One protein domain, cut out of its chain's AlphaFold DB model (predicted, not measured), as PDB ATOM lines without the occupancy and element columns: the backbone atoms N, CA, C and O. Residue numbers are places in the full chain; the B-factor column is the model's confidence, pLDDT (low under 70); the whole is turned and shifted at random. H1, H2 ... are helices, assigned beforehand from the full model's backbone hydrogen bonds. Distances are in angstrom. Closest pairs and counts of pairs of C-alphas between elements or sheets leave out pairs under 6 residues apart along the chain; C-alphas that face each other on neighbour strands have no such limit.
ATOM      1  N   PHE A   2      36.531  41.795 159.794       76.75
ATOM      2  CA  PHE A   2      36.284  40.606 160.621       76.75
ATOM      3  C   PHE A   2      35.740  40.907 162.026       76.75
ATOM      4  O   PHE A   2      34.866  40.180 162.482       76.75
ATOM      5  N   ASP A   3      36.138  42.009 162.669       80.69
ATOM      6  CA  ASP A   3      35.614  42.388 163.998       80.69
ATOM      7  C   ASP A   3      34.112  42.694 163.980       80.69
ATOM      8  O   ASP A   3      33.384  42.364 164.913       80.69
ATOM      9  N   VAL A   4      33.631  43.268 162.873       85.00
ATOM     10  CA  VAL A   4      32.209  43.561 162.652       85.00
ATOM     11  C   VAL A   4      31.412  42.267 162.507       85.00
ATOM     12  O   VAL A   4      30.362  42.110 163.133       85.00
ATOM     13  N   ILE A   5      31.930  41.320 161.718       84.44
ATOM     14  CA  ILE A   5      31.313  40.003 161.535       84.44
ATOM     15  C   ILE A   5      31.328  39.234 162.861       84.44
ATOM     16  O   ILE A   5      30.308  38.663 163.232       84.44
ATOM     17  N   ASN A   6      32.433  39.274 163.613       85.31
ATOM     18  CA  ASN A   6      32.557  38.618 164.913       85.31
ATOM     19  C   ASN A   6      31.574  39.197 165.946       85.31
ATOM     20  O   ASN A   6      30.872  38.440 166.611       85.31
ATOM     21  N   ALA A   7      31.444  40.524 166.031       87.12
ATOM     22  CA  ALA A   7      30.493  41.169 166.936       87.12
ATOM     23  C   ALA A   7      29.035  40.793 166.608       87.12
ATOM     24  O   ALA A   7      28.263  40.454 167.507       87.12
ATOM     25  N   ALA A   8      28.661  40.793 165.322       88.25
ATOM     26  CA  ALA A   8      27.343  40.335 164.880       88.25
ATOM     27  C   ALA A   8      27.131  38.840 165.184       88.25
ATOM     28  O   ALA A   8      26.064  38.447 165.652       88.25
ATOM     29  N   HIS A   9      28.161  38.019 164.975       89.31
ATOM     30  CA  HIS A   9      28.143  36.575 165.193       89.31
ATOM     31  C   HIS A   9      27.978  36.183 166.669       89.31
ATOM     32  O   HIS A   9      27.190  35.290 166.991       89.31
ATOM     33  N   GLN A  10      28.687  36.871 167.570       87.19
ATOM     34  CA  GLN A  10      28.582  36.670 169.016       87.19
ATOM     35  C   GLN A  10      27.226  37.130 169.550       87.19
ATOM     36  O   GLN A  10      26.613  36.427 170.352       87.19
ATOM     37  N   LYS A  11      26.700  38.254 169.041       89.69
ATOM     38  CA  LYS A  11      25.388  38.786 169.440       89.69
ATOM     39  C   LYS A  11      24.246  37.794 169.199       89.69
ATOM     40  O   LYS A  11      23.287  37.766 169.965       89.69
ATOM     41  N   ILE A  12      24.355  36.961 168.165       88.06
ATOM     42  CA  ILE A  12      23.363  35.924 167.839       88.06
ATOM     43  C   ILE A  12      23.745  34.527 168.354       88.06
ATOM     44  O   ILE A  12      23.226  33.529 167.850       88.06
ATOM     45  N   ALA A  13      24.674  34.438 169.313       86.81
ATOM     46  CA  ALA A  13      25.129  33.191 169.929       86.81
ATOM     47  C   ALA A  13      25.558  32.115 168.910       86.81
ATOM     48  O   ALA A  13      25.160  30.946 168.990       86.81
ATOM     49  N   HIS A  14      26.388  32.506 167.937       86.62
ATOM     50  CA  HIS A  14      26.892  31.624 166.879       86.62
ATOM     51  C   HIS A  14      25.796  31.071 165.947       86.62
ATOM     52  O   HIS A  14      25.816  29.900 165.555       86.62
ATOM     53  N   GLY A  15      24.837  31.914 165.560       79.69
ATOM     54  CA  GLY A  15      23.696  31.585 164.694       79.69
ATOM     55  C   GLY A  15      24.006  31.323 163.208       79.69
ATOM     56  O   GLY A  15      23.097  31.429 162.385       79.69
ATOM     57  N   GLY A  16      25.255  30.991 162.855       82.19
ATOM     58  CA  GLY A  16      25.663  30.557 161.510       82.19
ATOM     59  C   GLY A  16      25.250  31.532 160.407       82.19
ATOM     60  O   GLY A  16      25.663  32.689 160.417       82.19
ATOM     61  N   GLU A  17      24.398  31.083 159.485       77.06
ATOM     62  CA  GLU A  17      23.886  31.860 158.341       77.06
ATOM     63  C   GLU A  17      23.192  33.174 158.737       77.06
ATOM     64  O   GLU A  17      23.241  34.155 157.996       77.06
ATOM     65  N   LYS A  18      22.617  33.257 159.946       86.69
ATOM     66  CA  LYS A  18      21.975  34.487 160.445       86.69
ATOM     67  C   LYS A  18      22.974  35.629 160.690       86.69
ATOM     68  O   LYS A  18      22.560  36.782 160.787       86.69
ATOM     69  N   THR A  19      24.273  35.323 160.757       86.25
ATOM     70  CA  THR A  19      25.354  36.299 160.986       86.25
ATOM     71  C   THR A  19      25.402  37.355 159.894       86.25
ATOM     72  O   THR A  19      25.592  38.528 160.192       86.25
ATOM     73  N   PHE A  20      25.191  36.953 158.638       87.44
ATOM     74  CA  PHE A  20      25.241  37.873 157.508       87.44
ATOM     75  C   PHE A  20      24.118  38.911 157.580       87.44
ATOM     76  O   PHE A  20      24.374  40.108 157.497       87.44
ATOM     77  N   ARG A  21      22.887  38.460 157.849       86.25
ATOM     78  CA  ARG A  21      21.727  39.346 157.998       86.25
ATOM     79  C   ARG A  21      21.884  40.301 159.182       86.25
ATOM     80  O   ARG A  21      21.549  41.473 159.065       86.25
ATOM     81  N   GLU A  22      22.432  39.823 160.301       87.25
ATOM     82  CA  GLU A  22      22.696  40.682 161.461       87.25
ATOM     83  C   GLU A  22      23.812  41.701 161.189       87.25
ATOM     84  O   GLU A  22      23.720  42.848 161.626       87.25
ATOM     85  N   ALA A  23      24.844  41.320 160.433       85.06
ATOM     86  CA  ALA A  23      25.902  42.238 160.027       85.06
ATOM     87  C   ALA A  23      25.375  43.314 159.059       85.06
ATOM     88  O   ALA A  23      25.673  44.496 159.242       85.06
ATOM     89  N   GLN A  24      24.523  42.932 158.101       85.56
ATOM     90  CA  GLN A  24      23.918  43.850 157.129       85.56
ATOM     91  C   GLN A  24      22.930  44.849 157.737       85.56
ATOM     92  O   GLN A  24      22.763  45.936 157.191       85.56
ATOM     93  N   ASN A  25      22.331  44.544 158.892       84.62
ATOM     94  CA  ASN A  25      21.474  45.497 159.606       84.62
ATOM     95  C   ASN A  25      22.225  46.769 160.035       84.62
ATOM     96  O   ASN A  25      21.597  47.798 160.284       84.62
ATOM     97  N   LYS A  26      23.555  46.700 160.172       79.94
ATOM     98  CA  LYS A  26      24.389  47.825 160.621       79.94
ATOM     99  C   LYS A  26      25.467  48.243 159.623       79.94
ATOM    100  O   LYS A  26      25.939  49.371 159.712       79.94
ATOM    101  N   TRP A  27      25.863  47.368 158.698       79.38
ATOM    102  CA  TRP A  27      27.016  47.592 157.825       79.38
ATOM    103  C   TRP A  27      26.735  47.097 156.405       79.38
ATOM    104  O   TRP A  27      26.564  45.903 156.171       79.38
ATOM    105  N   THR A  28      26.714  48.014 155.438       75.88
ATOM    106  CA  THR A  28      26.370  47.730 154.031       75.88
ATOM    107  C   THR A  28      27.514  47.108 153.225       75.88
ATOM    108  O   THR A  28      27.285  46.564 152.150       75.88
ATOM    109  N   ASN A  29      28.744  47.163 153.738       81.88
ATOM    110  CA  ASN A  29      29.966  46.699 153.078       81.88
ATOM    111  C   ASN A  29      30.395  45.275 153.476       81.88
ATOM    112  O   ASN A  29      31.493  44.844 153.124       81.88
ATOM    113  N   VAL A  30      29.565  44.549 154.226       82.38
ATOM    114  CA  VAL A  30      29.808  43.140 154.550       82.38
ATOM    115  C   VAL A  30      29.233  42.283 153.431       82.38
ATOM    116  O   VAL A  30      28.044  42.373 153.133       82.38
ATOM    117  N   THR A  31      30.073  41.448 152.821       85.00
ATOM    118  CA  THR A  31      29.656  40.504 151.779       85.00
ATOM    119  C   THR A  31      29.373  39.122 152.363       85.00
ATOM    120  O   THR A  31      29.867  38.759 153.438       85.00
ATOM    121  N   GLN A  32      28.559  38.338 151.658       81.44
ATOM    122  CA  GLN A  32      28.173  37.004 152.108       81.44
ATOM    123  C   GLN A  32      29.384  36.061 152.139       81.44
ATOM    124  O   GLN A  32      29.518  35.249 153.055       81.44
ATOM    125  N   GLU A  33      30.313  36.232 151.198       82.62
ATOM    126  CA  GLU A  33      31.564  35.483 151.086       82.62
ATOM    127  C   GLU A  33      32.464  35.727 152.300       82.62
ATOM    128  O   GLU A  33      33.000  34.777 152.873       82.62
ATOM    129  N   ALA A  34      32.583  36.982 152.748       82.19
ATOM    130  CA  ALA A  34      33.361  37.329 153.934       82.19
ATOM    131  C   ALA A  34      32.763  36.697 155.204       82.19
ATOM    132  O   ALA A  34      33.499  36.188 156.053       82.19
ATOM    133  N   CYS A  35      31.430  36.668 155.320       83.00
ATOM    134  CA  CYS A  35      30.753  35.963 156.407       83.00
ATOM    135  C   CYS A  35      30.961  34.447 156.338       83.00
ATOM    136  O   CYS A  35      31.265  33.844 157.363       83.00
ATOM    137  N   HIS A  36      30.838  33.821 155.166       82.94
ATOM    138  CA  HIS A  36      31.095  32.387 155.004       82.94
ATOM    139  C   HIS A  36      32.529  32.014 155.386       82.94
ATOM    140  O   HIS A  36      32.722  31.069 156.155       82.94
ATOM    141  N   LEU A  37      33.511  32.793 154.926       81.44
ATOM    142  CA  LEU A  37      34.919  32.594 155.256       81.44
ATOM    143  C   LEU A  37      35.168  32.742 156.765       81.44
ATOM    144  O   LEU A  37      35.807  31.896 157.385       81.44
ATOM    145  N   PHE A  38      34.610  33.772 157.400       86.00
ATOM    146  CA  PHE A  38      34.707  33.919 158.853       86.00
ATOM    147  C   PHE A  38      34.075  32.732 159.593       86.00
ATOM    148  O   PHE A  38      34.672  32.167 160.511       86.00
ATOM    149  N   LEU A  39      32.880  32.311 159.169       82.44
ATOM    150  CA  LEU A  39      32.182  31.189 159.779       82.44
ATOM    151  C   LEU A  39      33.001  29.907 159.675       82.44
ATOM    152  O   LEU A  39      32.958  29.135 160.625       82.44
ATOM    153  N   THR A  40      33.742  29.655 158.587       78.69
ATOM    154  CA  THR A  40      34.621  28.474 158.470       78.69
ATOM    155  C   THR A  40      35.736  28.435 159.515       78.69
ATOM    156  O   THR A  40      36.049  27.345 159.983       78.69
ATOM    157  N   PHE A  41      36.251  29.587 159.953       80.25
ATOM    158  CA  PHE A  41      37.331  29.672 160.946       80.25
ATOM    159  C   PHE A  41      36.853  29.821 162.397       80.25
ATOM    160  O   PHE A  41      37.655  29.728 163.321       80.25
ATOM    161  N   CYS A  42      35.556  30.026 162.638       84.12
ATOM    162  CA  CYS A  42      35.030  30.097 163.998       84.12
ATOM    163  C   CYS A  42      35.047  28.712 164.672       84.12
ATOM    164  O   CYS A  42      34.281  27.821 164.289       84.12
ATOM    165  N   GLU A  43      35.869  28.548 165.713       80.62
ATOM    166  CA  GLU A  43      36.040  27.282 166.441       80.62
ATOM    167  C   GLU A  43      34.725  26.719 167.000       80.62
ATOM    168  O   GLU A  43      34.447  25.529 166.855       80.62
ATOM    169  N   GLU A  44      33.865  27.560 167.579       83.12
ATOM    170  CA  GLU A  44      32.581  27.131 168.152       83.12
ATOM    171  C   GLU A  44      31.595  26.642 167.075       83.12
ATOM    172  O   GLU A  44      30.904  25.631 167.247       83.12
ATOM    173  N   CYS A  45      31.561  27.295 165.907       81.81
ATOM    174  CA  CYS A  45      30.785  26.814 164.760       81.81
ATOM    175  C   CYS A  45      31.395  25.559 164.129       81.81
ATOM    176  O   CYS A  45      30.659  24.693 163.649       81.81
ATOM    177  N   HIS A  46      32.722  25.435 164.123       74.50
ATOM    178  CA  HIS A  46      33.427  24.242 163.665       74.50
ATOM    179  C   HIS A  46      33.092  23.027 164.549       74.50
ATOM    180  O   HIS A  46      32.645  22.003 164.029       74.50
ATOM    181  N   LYS A  47      33.143  23.179 165.882       73.62
ATOM    182  CA  LYS A  47      32.727  22.152 166.859       73.62
ATOM    183  C   LYS A  47      31.258  21.732 166.685       73.62
ATOM    184  O   LYS A  47      30.943  20.551 166.808       73.62
ATOM    185  N   LYS A  48      30.350  22.664 166.356       68.06
ATOM    186  CA  LYS A  48      28.930  22.356 166.070       68.06
ATOM    187  C   LYS A  48      28.719  21.638 164.729       68.06
ATOM    188  O   LYS A  48      27.826  20.799 164.639       68.06
ATOM    189  N   ARG A  49      29.512  21.942 163.695       62.50
ATOM    190  CA  ARG A  49      29.426  21.283 162.375       62.50
ATOM    191  C   ARG A  49      29.989  19.868 162.384       62.50
ATOM    192  O   ARG A  49      29.384  18.997 161.769       62.50
ATOM    193  N   ALA A  50      31.039  19.616 163.165       58.06
ATOM    194  CA  ALA A  50      31.554  18.266 163.398       58.06
ATOM    195  C   ALA A  50      30.500  17.305 163.997       58.06
ATOM    196  O   ALA A  50      30.645  16.092 163.899       58.06
ATOM    197  N   ARG A  51      29.405  17.829 164.577       53.09
ATOM    198  CA  ARG A  51      28.308  17.048 165.182       53.09
ATOM    199  C   ARG A  51      27.144  16.713 164.240       53.09
ATOM    200  O   ARG A  51      26.144  16.176 164.705       53.09
TER     201      ARG A  51
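This is residues 2 to 51 of the 223 residues of the protein "SCAN domain-containing protein 3" of Trichinella zimbabwensis (UniProt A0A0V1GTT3). Look first at H1, with H2 and H3 packed crosswise on it in a small cluster; H4 turns a corner past the end of H3, touches no helix and makes one end of the longest axis. The 50 printed residues hold four named helices, H1 to H4 in chain order, and no named strand: all helix, compact, radius of gyration of the C-alphas 10.0 A, elongated at 32 by 19 by 16 A.

H1, residues 2 to 11, touches H2, residues 18 to 24, at His 9 and Thr 19, their closest C-alphas, 5.1 A apart, at a steep tilt of 55 degrees, opposite ways. H3, residues 32 to 41, touches H1 about perpendicular, at 76 degrees; the closest C-alphas, Ile 5 and Cys 35, are 6.6 A apart. H2 and H3 only just touch, with 3 pairs of C-alphas within 8 A, the closest Phe 20 and Cys 35. H4, residues 43 to 49, is close to but not clearly touching H3, with Leu 39 and Cys 45 closest, and apart from H1 and H2. In all four helices every O i to N i+4 pair is within hydrogen-bond range.

Find C-alpha 2 at (36.284, 40.606, 160.621); H1 runs 14.1 A from there. H3 runs 14.7 A, and H4 ends at C-alpha 49, (29.426, 21.283, 162.375).

The C-alphas of Thr 28 and Arg 51, the two farthest apart, are 32.7 A apart. The printed part has no cut; residues 48 to 51 are under pLDDT 70.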